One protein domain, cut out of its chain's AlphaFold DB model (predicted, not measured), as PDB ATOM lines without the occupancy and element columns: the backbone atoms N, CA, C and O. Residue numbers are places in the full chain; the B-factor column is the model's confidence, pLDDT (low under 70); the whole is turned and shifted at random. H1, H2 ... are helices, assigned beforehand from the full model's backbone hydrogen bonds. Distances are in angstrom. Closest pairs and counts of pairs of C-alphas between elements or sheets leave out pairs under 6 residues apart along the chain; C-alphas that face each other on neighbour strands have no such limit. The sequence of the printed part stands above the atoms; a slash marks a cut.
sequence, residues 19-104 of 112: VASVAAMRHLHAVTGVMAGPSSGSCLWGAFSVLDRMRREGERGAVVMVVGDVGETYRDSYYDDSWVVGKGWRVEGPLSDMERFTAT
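What this domain is: This is residues 19 to 104 of the 112 residues of a protein of Streptomyces sp. DI166 (UniProt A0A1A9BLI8). A long helix, H2, lies along the long axis of the domain, with H1 across its first part nearly at a right angle and H5 packed on H1. From the far end of H2 a long stretch without named elements, residues 58 to 70, runs back to the opposite end of the domain, where the short helices H3 and H4 sit loosely and touch no helix. The printed part has 86 residues with five named helices, in the order H1, H2, H3, H4, H5, and no named strand; the class is all helix. The whole is compact, with a radius of gyration of the C-alphas of 13.3 A, yet elongated in outline, spanning 41 by 24 by 17 A.

How they stand to each other: The longest helix, H2, is formed by residues 38 to 57. It touches H1, residues 19 to 32, with residues 38 to 45 alone; the closest C-alphas are those of Met 25 and Gly 41, 4.0 A apart. The lines of H1 and H2 are about perpendicular, at 85 degrees. H5, residues 92 to 104, touches H1, and their closest C-alphas are those of Ala 23 and Leu 95, 5.0 A apart. H1 and H5 run the same way at a steep tilt of 44 degrees. H2 and H5 are close but not clearly touching, their closest C-alphas being those of Phe 48 and Phe 101, 7.9 A apart. These two also run the same way, at a steep tilt of 45 degrees. H3, residues 71 to 74, is apart from H1, H4 and H5, and only just apart from H2, with 8.4 A between the closest C-alphas. H4, residues 81 to 86, is apart from H1, H2, H3 and H5. Every O i to N i+4 pair is within hydrogen-bond range in H1, H2, H4 and H5; H3 is too short for such a pair, and its one O i to N i+3 pair is within range.

Where its parts are: H2 is 28.6 A long, from C-alpha 38 at (18.201, 22.767, -27.550) to C-alpha 57 at (8.149, 29.432, -1.600). H1 measures 20.1 A from first to last C-alpha and begins with C-alpha 19 at (18.493, 31.904, -27.237). H5 measures 17.8 A and ends with C-alpha 104 at (24.554, 30.918, -5.810). H3, four residues, measures 5.5 A, and H4, six residues, 8.3 A.

The domain as a whole: The two C-alphas farthest apart are those of Gly 58 and Gly 86, at 41.7 A. The printed part, residues 19 to 104, has no cut. The link from H2 to H3, 13 residues, is long; those from H1 to H2 and from H4 to H5 are tight, and that from H3 to H4 is short. The mean pLDDT of the printed part is 95.1, and no printed residue is under 70.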
ATOM      1  N   VAL A  19      17.144  31.554 -27.712       97.31
ATOM      2  CA  VAL A  19      18.493  31.904 -27.237       97.31
ATOM      3  C   VAL A  19      18.776  31.358 -25.832       97.31
ATOM      4  O   VAL A  19      19.903  30.960 -25.539       97.31
ATOM      5  N   ALA A  20      17.755  31.290 -24.975       97.19
ATOM      6  CA  ALA A  20      17.870  30.748 -23.628       97.19
ATOM      7  C   ALA A  20      17.972  29.218 -23.650       97.19
ATOM      8  O   ALA A  20      18.754  28.654 -22.888       97.19
ATOM      9  N   SER A  21      17.259  28.542 -24.557       97.31
ATOM     10  CA  SER A  21      17.375  27.090 -24.720       97.31
ATOM     11  C   SER A  21      18.762  26.684 -25.231       97.31
ATOM     12  O   SER A  21      19.363  25.749 -24.698       97.31
ATOM     13  N   VAL A  22      19.338  27.443 -26.173       97.69
ATOM     14  CA  VAL A  22      20.718  27.238 -26.650       97.69
ATOM     15  C   VAL A  22      21.743  27.505 -25.542       97.69
ATOM     16  O   VAL A  22      22.663  26.710 -25.344       97.69
ATOM     17  N   ALA A  23      21.588  28.589 -24.780       97.88
ATOM     18  CA  ALA A  23      22.455  28.855 -23.631       97.88
ATOM     19  C   ALA A  23      22.376  27.723 -22.591       97.88
ATOM     20  O   ALA A  23      23.403  27.244 -22.113       97.88
ATOM     21  N   ALA A  24      21.170  27.227 -22.313       97.44
ATOM     22  CA  ALA A  24      20.934  26.157 -21.355       97.44
ATOM     23  C   ALA A  24      21.529  24.811 -21.774       97.44
ATOM     24  O   ALA A  24      22.134  24.138 -20.940       97.44
ATOM     25  N   MET A  25      21.430  24.412 -23.047       96.69
ATOM     26  CA  MET A  25      22.090  23.177 -23.511       96.69
ATOM     27  C   MET A  25      23.622  23.277 -23.438       96.69
ATOM     28  O   MET A  25      24.294  22.281 -23.167       96.69
ATOM     29  N   ARG A  26      24.190  24.474 -23.645       97.31
ATOM     30  CA  ARG A  26      25.634  24.713 -23.514       97.31
ATOM     31  C   ARG A  26      26.069  24.672 -22.052       97.31
ATOM     32  O   ARG A  26      27.060  24.017 -21.745       97.31
ATOM     33  N   HIS A  27      25.286  25.277 -21.157       97.62
ATOM     34  CA  HIS A  27      25.485  25.175 -19.709       97.62
ATOM     35  C   HIS A  27      25.447  23.718 -19.240       97.62
ATOM     36  O   HIS A  27      26.365  23.267 -18.558       97.62
ATOM     37  N   LEU A  28      24.433  22.951 -19.665       96.69
ATOM     38  CA  LEU A  28      24.307  21.522 -19.361       96.69
ATOM     39  C   LEU A  28      25.575  20.754 -19.740       96.69
ATOM     40  O   LEU A  28      26.094  19.978 -18.933       96.69
ATOM     41  N   HIS A  29      26.082  20.987 -20.950       96.75
ATOM     42  CA  HIS A  29      27.309  20.358 -21.413       96.75
ATOM     43  C   HIS A  29      28.515  20.768 -20.565       96.75
ATOM     44  O   HIS A  29      29.270  19.898 -20.137       96.75
ATOM     45  N   ALA A  30      28.661  22.056 -20.253       96.62
ATOM     46  CA  ALA A  30      29.767  22.556 -19.442       96.62
ATOM     47  C   ALA A  30      29.803  21.931 -18.035       96.62
ATOM     48  O   ALA A  30      30.881  21.601 -17.542       96.62
ATOM     49  N   VAL A  31      28.644  21.729 -17.396       95.62
ATOM     50  CA  VAL A  31      28.585  21.214 -16.016       95.62
ATOM     51  C   VAL A  31      28.553  19.687 -15.907       95.62
ATOM     52  O   VAL A  31      28.956  19.151 -14.878       95.62
ATOM     53  N   THR A  32      28.072  18.972 -16.929       94.69
ATOM     54  CA  THR A  32      27.888  17.505 -16.864       94.69
ATOM     55  C   THR A  32      28.703  16.716 -17.884       94.69
ATOM     56  O   THR A  32      28.819  15.498 -17.761       94.69
ATOM     57  N   GLY A  33      29.228  17.369 -18.921       94.88
ATOM     58  CA  GLY A  33      29.805  16.719 -20.098       94.88
ATOM     59  C   GLY A  33      28.770  16.173 -21.090       94.88
ATOM     60  O   GLY A  33      29.145  15.775 -22.191       94.88
ATOM     61  N   VAL A  34      27.469  16.188 -20.774       94.31
ATOM     62  CA  VAL A  34      26.417  15.681 -21.669       94.31
ATOM     63  C   VAL A  34      26.185  16.659 -22.816       94.31
ATOM     64  O   VAL A  34      25.776  17.797 -22.601       94.31
ATOM     65  N   MET A  35      26.427  16.215 -24.050       95.12
ATOM     66  CA  MET A  35      26.021  16.958 -25.245       95.12
ATOM     67  C   MET A  35      24.562  16.636 -25.573       95.12
ATOM     68  O   MET A  35      24.235  15.475 -25.816       95.12
ATOM     69  N   ALA A  36      23.702  17.650 -25.611       95.50
ATOM     70  CA  ALA A  36      22.262  17.518 -25.837       95.50
ATOM     71  C   ALA A  36      21.755  18.551 -26.855       95.50
ATOM     72  O   ALA A  36      22.453  19.516 -27.168       95.50
ATOM     73  N   GLY A  37      20.537  18.360 -27.365       95.94
ATOM     74  CA  GLY A  37      19.865  19.352 -28.199       95.94
ATOM     75  C   GLY A  37      19.259  20.531 -27.426       95.94
ATOM     76  O   GLY A  37      19.137  20.499 -26.195       95.94
ATOM     77  N   PRO A  38      18.812  21.577 -28.150       94.94
ATOM     78  CA  PRO A  38      18.201  22.767 -27.550       94.94
ATOM     79  C   PRO A  38      16.884  22.458 -26.825       94.94
ATOM     80  O   PRO A  38      16.550  23.142 -25.866       94.94
ATOM     81  N   SER A  39      16.159  21.401 -27.207       95.44
ATOM     82  CA  SER A  39      14.959  20.928 -26.495       95.44
ATOM     83  C   SER A  39      15.268  20.560 -25.039       95.44
ATOM     84  O   SER A  39      14.565  20.979 -24.121       95.44
ATOM     85  N   SER A  40      16.380  19.857 -24.819       96.88
ATOM     86  CA  SER A  40      16.890  19.538 -23.485       96.88
ATOM     87  C   SER A  40      17.335  20.805 -22.748       96.88
ATOM     88  O   SER A  40      17.119  20.930 -21.544       96.88
ATOM     89  N   GLY A  41      17.879  21.789 -23.470       96.81
ATOM     90  CA  GLY A  41      18.129  23.128 -22.940       96.81
ATOM     91  C   GLY A  41      16.857  23.818 -22.431       96.81
ATOM     92  O   GLY A  41      16.842  24.320 -21.308       96.81
ATOM     93  N   SER A  42      15.755  23.769 -23.187       97.25
ATOM     94  CA  SER A  42      14.453  24.289 -22.739       97.25
ATOM     95  C   SER A  42      13.960  23.595 -21.469       97.25
ATOM     96  O   SER A  42      13.474  24.261 -20.554       97.25
ATOM     97  N   CYS A  43      14.126  22.273 -21.372       97.06
ATOM     98  CA  CYS A  43      13.796  21.527 -20.159       97.06
ATOM     99  C   CYS A  43      14.638  21.976 -18.956       97.06
ATOM    100  O   CYS A  43      14.088  22.151 -17.869       97.06
ATOM    101  N   LEU A  44      15.943  22.213 -19.137       97.31
ATOM    102  CA  LEU A  44      16.816  22.678 -18.056       97.31
ATOM    103  C   LEU A  44      16.457  24.096 -17.598       97.31
ATOM    104  O   LEU A  44      16.390  24.359 -16.398       97.31
ATOM    105  N   TRP A  45      16.175  24.996 -18.538       97.25
ATOM    106  CA  TRP A  45      15.698  26.344 -18.230       97.25
ATOM    107  C   TRP A  45      14.393  26.319 -17.420       97.25
ATOM    108  O   TRP A  45      14.251  27.015 -16.409       97.25
ATOM    109  N   GLY A  46      13.444  25.470 -17.829       96.69
ATOM    110  CA  GLY A  46      12.209  25.231 -17.086       96.69
ATOM    111  C   GLY A  46      12.473  24.670 -15.686       96.69
ATOM    112  O   GLY A  46      11.912  25.169 -14.713       96.69
ATOM    113  N   ALA A  47      13.386  23.705 -15.558       96.69
ATOM    114  CA  ALA A  47      13.767  23.134 -14.269       96.69
ATOM    115  C   ALA A  47      14.369  24.184 -13.322       96.69
ATOM    116  O   ALA A  47      14.002  24.225 -12.150       96.69
ATOM    117  N   PHE A  48      15.238  25.072 -13.813       96.44
ATOM    118  CA  PHE A  48      15.791  26.175 -13.016       96.44
ATOM    119  C   PHE A  48      14.708  27.164 -12.582       96.44
ATOM    120  O   PHE A  48      14.703  27.601 -11.433       96.44
ATOM    121  N   SER A  49      13.736  27.435 -13.454       94.88
ATOM    122  CA  SER A  49      12.587  28.287 -13.132       94.88
ATOM    123  C   SER A  49      11.703  27.677 -12.032       94.88
ATOM    124  O   SER A  49      11.274  28.385 -11.120       94.88
ATOM    125  N   VAL A  50      11.474  26.359 -12.065       95.88
ATOM    126  CA  VAL A  50      10.760  25.631 -10.998       95.88
ATOM    127  C   VAL A  50      11.570  25.627  -9.702       95.88
ATOM    128  O   VAL A  50      11.020  25.911  -8.642       95.88
ATOM    129  N   LEU A  51      12.880  25.370  -9.770       96.19
ATOM    130  CA  LEU A  51      13.760  25.391  -8.599       96.19
ATOM    131  C   LEU A  51      13.804  26.771  -7.931       96.19
ATOM    132  O   LEU A  51      13.776  26.843  -6.704       96.19
ATOM    133  N   ASP A  52      13.858  27.862  -8.699       94.75
ATOM    134  CA  ASP A  52      13.773  29.220  -8.150       94.75
ATOM    135  C   ASP A  52      12.443  29.451  -7.430       94.75
ATOM    136  O   ASP A  52      12.429  29.913  -6.287       94.75
ATOM    137  N   ARG A  53      11.325  29.063  -8.055       93.94
ATOM    138  CA  ARG A  53      10.000  29.160  -7.435       93.94
ATOM    139  C   ARG A  53       9.934  28.377  -6.123       93.94
ATOM    140  O   ARG A  53       9.590  28.965  -5.100       93.94
ATOM    141  N   MET A  54      10.344  27.108  -6.128       95.00
ATOM    142  CA  MET A  54      10.376  26.268  -4.926       95.00
ATOM    143  C   MET A  54      11.221  26.911  -3.821       95.00
ATOM    144  O   MET A  54      10.790  26.991  -2.675       95.00
ATOM    145  N   ARG A  55      12.403  27.450  -4.158       92.81
ATOM    146  CA  ARG A  55      13.264  28.157  -3.195       92.81
ATOM    147  C   ARG A  55      12.575  29.374  -2.585       92.81
ATOM    148  O   ARG A  55      12.683  29.578  -1.378       92.81
ATOM    149  N   ARG A  56      11.893  30.182  -3.399       92.25
ATOM    150  CA  ARG A  56      11.171  31.385  -2.951       92.25
ATOM    151  C   ARG A  56       9.967  31.050  -2.076       92.25
ATOM    152  O   ARG A  56       9.665  31.807  -1.160       92.25
ATOM    153  N   GLU A  57       9.313  29.927  -2.346       95.19
ATOM    154  CA  GLU A  57       8.149  29.432  -1.600       95.19
ATOM    155  C   GLU A  57       8.549  28.581  -0.375       95.19
ATOM    156  O   GLU A  57       7.703  28.225   0.441       95.19
ATOM    157  N   GLY A  58       9.844  28.298  -0.191       95.88
ATOM    158  CA  GLY A  58      10.347  27.461   0.904       95.88
ATOM    159  C   GLY A  58      10.059  25.966   0.718       95.88
ATOM    160  O   GLY A  58      10.174  25.190   1.671       95.88
ATOM    161  N   GLU A  59       9.700  25.552  -0.494       96.69
ATOM    162  CA  GLU A  59       9.423  24.168  -0.852       96.69
ATOM    163  C   GLU A  59      10.712  23.365  -1.055       96.69
ATOM    164  O   GLU A  59      11.764  23.877  -1.446       96.69
ATOM    165  N   ARG A  60      10.634  22.059  -0.788       94.38
ATOM    166  CA  ARG A  60      11.764  21.131  -0.903       94.38
ATOM    167  C   ARG A  60      11.348  19.914  -1.710       94.38
ATOM    168  O   ARG A  60      10.272  19.369  -1.500       94.38
ATOM    169  N   GLY A  61      12.235  19.451  -2.582       95.69
ATOM    170  CA  GLY A  61      11.999  18.291  -3.432       95.69
ATOM    171  C   GLY A  61      13.049  18.191  -4.531       95.69
ATOM    172  O   GLY A  61      13.928  19.048  -4.635       95.69
ATOM    173  N   ALA A  62      12.961  17.134  -5.332       95.88
ATOM    174  CA  ALA A  62      13.777  16.974  -6.527       95.88
ATOM    175  C   ALA A  62      12.993  17.443  -7.758       95.88
ATOM    176  O   ALA A  62      11.817  17.117  -7.901       95.88
ATOM    177  N   VAL A  63      13.665  18.159  -8.658       96.44
ATOM    178  CA  VAL A  63      13.161  18.461 -10.003       96.44
ATOM    179  C   VAL A  63      13.902  17.559 -10.981       96.44
ATOM    180  O   VAL A  63      15.130  17.493 -10.955       96.44
ATOM    181  N   VAL A  64      13.155  16.845 -11.819       96.44
ATOM    182  CA  VAL A  64      13.695  15.898 -12.801       96.44
ATOM    183  C   VAL A  64      13.339  16.382 -14.199       96.44
ATOM    184  O   VAL A  64      12.215  16.808 -14.446       96.44
ATOM    185  N   MET A  65      14.297  16.290 -15.117       94.38
ATOM    186  CA  MET A  65      14.094  16.529 -16.543       94.38
ATOM    187  C   MET A  65      14.596  15.340 -17.362       94.38
ATOM    188  O   MET A  65      15.445  14.576 -16.903       94.38
ATOM    189  N   VAL A  66      14.091  15.216 -18.588       92.81
ATOM    190  CA  VAL A  66      14.516  14.199 -19.554       92.81
ATOM    191  C   VAL A  66      15.355  14.866 -20.640       92.81
ATOM    192  O   VAL A  66      14.955  15.888 -21.192       92.81
ATOM    193  N   VAL A  67      16.514  14.282 -20.945       92.19
ATOM    194  CA  VAL A  67      17.336  14.651 -22.105       92.19
ATOM    195  C   VAL A  67      16.876  13.795 -23.281       92.19
ATOM    196  O   VAL A  67      16.953  12.568 -23.211       92.19
ATOM    197  N   GLY A  68      16.323  14.434 -24.311       82.25
ATOM    198  CA  GLY A  68      15.611  13.738 -25.389       82.25
ATOM    199  C   GLY A  68      16.520  13.143 -26.465       82.25
ATOM    200  O   GLY A  68      16.261  12.044 -26.952       82.25
ATOM    201  N   ASP A  69      17.579  13.854 -26.838       83.00
ATOM    202  CA  ASP A  69      18.448  13.525 -27.964       83.00
ATOM    203  C   ASP A  69      19.934  13.755 -27.659       83.00
ATOM    204  O   ASP A  69      20.319  14.491 -26.747       83.00
ATOM    205  N   VAL A  70      20.786  13.086 -28.441       84.00
ATOM    206  CA  VAL A  70      22.243  13.242 -28.364       84.00
ATOM    207  C   VAL A  70      22.656  14.478 -29.156       84.00
ATOM    208  O   VAL A  70      22.278  14.644 -30.314       84.00
ATOM    209  N   GLY A  71      23.479  15.330 -28.545       84.56
ATOM    210  CA  GLY A  71      23.797  16.653 -29.077       84.56
ATOM    211  C   GLY A  71      24.794  16.706 -30.237       84.56
ATOM    212  O   GLY A  71      25.041  17.785 -30.765       84.56
ATOM    213  N   GLU A  72      25.377  15.574 -30.643       88.62
ATOM    214  CA  GLU A  72      26.451  15.517 -31.650       88.62
ATOM    215  C   GLU A  72      26.029  16.117 -33.001       88.62
ATOM    216  O   GLU A  72      26.791  16.852 -33.623       88.62
ATOM    217  N   THR A  73      24.779  15.896 -33.415       90.50
ATOM    218  CA  THR A  73      24.212  16.455 -34.655       90.50
ATOM    219  C   THR A  73      24.156  17.990 -34.647       90.50
ATOM    220  O   THR A  73      24.049  18.613 -35.701       90.50
ATOM    221  N   TYR A  74      24.248  18.623 -33.473       93.44
ATOM    222  CA  TYR A  74      24.205  20.078 -33.317       93.44
ATOM    223  C   TYR A  74      25.588  20.735 -33.238       93.44
ATOM    224  O   TYR A  74      25.658  21.951 -33.041       93.44
ATOM    225  N   ARG A  75      26.674  19.963 -33.396       94.12
ATOM    226  CA  ARG A  75      28.060  20.451 -33.319       94.12
ATOM    227  C   ARG A  75      28.298  21.666 -34.223       94.12
ATOM    228  O   ARG A  75      28.776  22.683 -33.739       94.12
ATOM    229  N   ASP A  76      27.863  21.583 -35.478       95.62
ATOM    230  CA  ASP A  76      28.069  22.627 -36.495       95.62
ATOM    231  C   ASP A  76      26.926  23.670 -36.532       95.62
ATOM    232  O   ASP A  76      26.727  24.371 -37.526       95.62
ATOM    233  N   SER A  77      26.105  23.740 -35.473       95.88
ATOM    234  CA  SER A  77      25.024  24.729 -35.333       95.88
ATOM    235  C   SER A  77      24.968  25.338 -33.931       95.88
ATOM    236  O   SER A  77      25.681  26.291 -33.648       95.88
ATOM    237  N   TYR A  78      24.140  24.813 -33.026       96.56
ATOM    238  CA  TYR A  78      23.919  25.402 -31.702       96.56
ATOM    239  C   TYR A  78      25.174  25.417 -30.824       96.56
ATOM    240  O   TYR A  78      25.280  26.271 -29.946       96.56
ATOM    241  N   TYR A  79      26.142  24.526 -31.062       96.31
ATOM    242  CA  TYR A  79      27.449  24.544 -30.393       96.31
ATOM    243  C   TYR A  79      28.499  25.428 -31.091       96.31
ATOM    244  O   TYR A  79      29.529  25.710 -30.487       96.31
ATOM    245  N   ASP A  80      28.232  25.923 -32.303       97.00
ATOM    246  CA  ASP A  80      29.124  26.820 -33.045       97.00
ATOM    247  C   ASP A  80      28.750  28.290 -32.785       97.00
ATOM    248  O   ASP A  80      27.657  28.759 -33.117       97.00
ATOM    249  N   ASP A  81      29.674  29.045 -32.190       97.12
ATOM    250  CA  ASP A  81      29.507  30.473 -31.903       97.12
ATOM    251  C   ASP A  81      29.257  31.314 -33.154       97.12
ATOM    252  O   ASP A  81      28.437  32.232 -33.131       97.12
ATOM    253  N   SER A  82      29.918  30.994 -34.267       97.62
ATOM    254  CA  SER A  82      29.753  31.717 -35.529       97.62
ATOM    255  C   SER A  82      28.354  31.508 -36.090       97.62
ATOM    256  O   SER A  82      27.732  32.456 -36.576       97.62
ATOM    257  N   TRP A  83      27.827  30.287 -35.982       97.44
ATOM    258  CA  TRP A  83      26.462  29.980 -36.397       97.44
ATOM    259  C   TRP A  83      25.435  30.703 -35.519       97.44
ATOM    260  O   TRP A  83      24.523  31.346 -36.044       97.44
ATOM    261  N   VAL A  84      25.607  30.665 -34.194       97.62
ATOM    262  CA  VAL A  84      24.712  31.328 -33.228       97.62
ATOM    263  C   VAL A  84      24.710  32.847 -33.429       97.62
ATOM    264  O   VAL A  84      23.642  33.451 -33.557       97.62
ATOM    265  N   VAL A  85      25.884  33.470 -33.555       97.06
ATOM    266  CA  VAL A  85      26.001  34.906 -33.855       97.06
ATOM    267  C   VAL A  85      25.420  35.226 -35.235       97.06
ATOM    268  O   VAL A  85      24.746  36.243 -35.391       97.06
ATOM    269  N   GLY A  86      25.601  34.344 -36.221       97.56
ATOM    270  CA  GLY A  86      25.001  34.459 -37.552       97.56
ATOM    271  C   GLY A  86      23.468  34.432 -37.547       97.56
ATOM    272  O   GLY A  86      22.845  35.030 -38.424       97.56
ATOM    273  N   LYS A  87      22.841  33.809 -36.540       95.88
ATOM    274  CA  LYS A  87      21.388  33.879 -36.284       95.88
ATOM    275  C   LYS A  87      20.948  35.158 -35.565       95.88
ATOM    276  O   LYS A  87      19.752  35.357 -35.369       95.88
ATOM    277  N   GLY A  88      21.886  36.025 -35.182       96.56
ATOM    278  CA  GLY A  88      21.622  37.216 -34.374       96.56
ATOM    279  C   GLY A  88      21.396  36.906 -32.892       96.56
ATOM    280  O   GLY A  88      20.909  37.765 -32.159       96.56
ATOM    281  N   TRP A  89      21.729  35.696 -32.440       97.00
ATOM    282  CA  TRP A  89      21.560  35.280 -31.052       97.00
ATOM    283  C   TRP A  89      22.804  35.589 -30.220       97.00
ATOM    284  O   TRP A  89      23.936  35.477 -30.690       97.00
ATOM    285  N   ARG A  90      22.575  35.991 -28.966       95.81
ATOM    286  CA  ARG A  90      23.599  36.313 -27.964       95.81
ATOM    287  C   ARG A  90      23.318  35.511 -26.702       95.81
ATOM    288  O   ARG A  90      22.410  35.842 -25.942       95.81
ATOM    289  N   VAL A  91      24.035  34.404 -26.541       96.56
ATOM    290  CA  VAL A  91      23.795  33.423 -25.470       96.56
ATOM    291  C   VAL A  91      24.460  33.812 -24.153       96.56
ATOM    292  O   VAL A  91      24.135  33.237 -23.121       96.56
ATOM    293  N   GLU A  92      25.361  34.792 -24.166       95.31
ATOM    294  CA  GLU A  92      26.227  35.151 -23.044       95.31
ATOM    295  C   GLU A  92      25.430  35.609 -21.816       95.31
ATOM    296  O   GLU A  92      25.767  35.238 -20.693       95.31
ATOM    297  N   GLY A  93      24.355  36.376 -22.027       94.25
ATOM    298  CA  GLY A  93      23.468  36.831 -20.951       94.25
ATOM    299  C   GLY A  93      22.773  35.661 -20.248       94.25
ATOM    300  O   GLY A  93      23.063  35.410 -19.079       94.25
ATOM    301  N   PRO A  94      21.927  34.888 -20.958       95.56
ATOM    302  CA  PRO A  94      21.267  33.720 -20.379       95.56
ATOM    303  C   PRO A  94      22.242  32.685 -19.799       95.56
ATOM    304  O   PRO A  94      21.955  32.086 -18.766       95.56
ATOM    305  N   LEU A  95      23.410  32.489 -20.422       96.19
ATOM    306  CA  LEU A  95      24.443  31.590 -19.905       96.19
ATOM    307  C   LEU A  95      24.974  32.074 -18.548       96.19
ATOM    308  O   LEU A  95      25.010  31.295 -17.597       96.19
ATOM    309  N   SER A  96      25.292  33.366 -18.430       95.69
ATOM    310  CA  SER A  96      25.754  33.968 -17.171       95.69
ATOM    311  C   SER A  96      24.717  33.829 -16.049       95.69
ATOM    312  O   SER A  96      25.074  33.563 -14.899       95.69
ATOM    313  N   ASP A  97      23.425  33.961 -16.365       94.56
ATOM    314  CA  ASP A  97      22.344  33.769 -15.392       94.56
ATOM    315  C   ASP A  97      22.288  32.325 -14.874       94.56
ATOM    316  O   ASP A  97      22.107  32.094 -13.673       94.56
ATOM    317  N   MET A  98      22.489  31.342 -15.753       95.69
ATOM    318  CA  MET A  98      22.503  29.920 -15.393       95.69
ATOM    319  C   MET A  98      23.740  29.516 -14.593       95.69
ATOM    320  O   MET A  98      23.630  28.766 -13.614       95.69
ATOM    321  N   GLU A  99      24.907  30.045 -14.953       95.62
ATOM    322  CA  GLU A  99      26.143  29.885 -14.186       95.62
ATOM    323  C   GLU A  99      25.983  30.469 -12.779       95.62
ATOM    324  O   GLU A  99      26.239  29.790 -11.777       95.62
ATOM    325  N   ARG A 100      25.451  31.694 -12.679       95.19
ATOM    326  CA  ARG A 100      25.157  32.348 -11.399       95.19
ATOM    327  C   ARG A 100      24.164  31.545 -10.569       95.19
ATOM    328  O   ARG A 100      24.368  31.406  -9.359       95.19
ATOM    329  N   PHE A 101      23.112  31.007 -11.177       94.75
ATOM    330  CA  PHE A 101      22.137  30.188 -10.464       94.75
ATOM    331  C   PHE A 101      22.746  28.895  -9.939       94.75
ATOM    332  O   PHE A 101      22.515  28.532  -8.791       94.75
ATOM    333  N   THR A 102      23.591  28.238 -10.725       93.56
ATOM    334  CA  THR A 102      24.272  27.015 -10.283       93.56
ATOM    335  C   THR A 102      25.218  27.300  -9.112       93.56
ATOM    336  O   THR A 102      25.286  26.517  -8.166       93.56
ATOM    337  N   ALA A 103      25.906  28.445  -9.128       93.69
ATOM    338  CA  ALA A 103      26.861  28.823  -8.087       93.69
ATOM    339  C   ALA A 103      26.209  29.366  -6.800       93.69
ATOM    340  O   ALA A 103      26.713  29.142  -5.703       93.69
ATOM    341  N   THR A 104      25.114  30.119  -6.921       92.81
ATOM    342  CA  THR A 104      24.554  30.918  -5.810       92.81
ATOM    343  C   THR A 104      23.092  30.600  -5.510       92.81
ATOM    344  O   THR A 104      22.566  30.923  -4.443       92.81
TER     345      THR A 104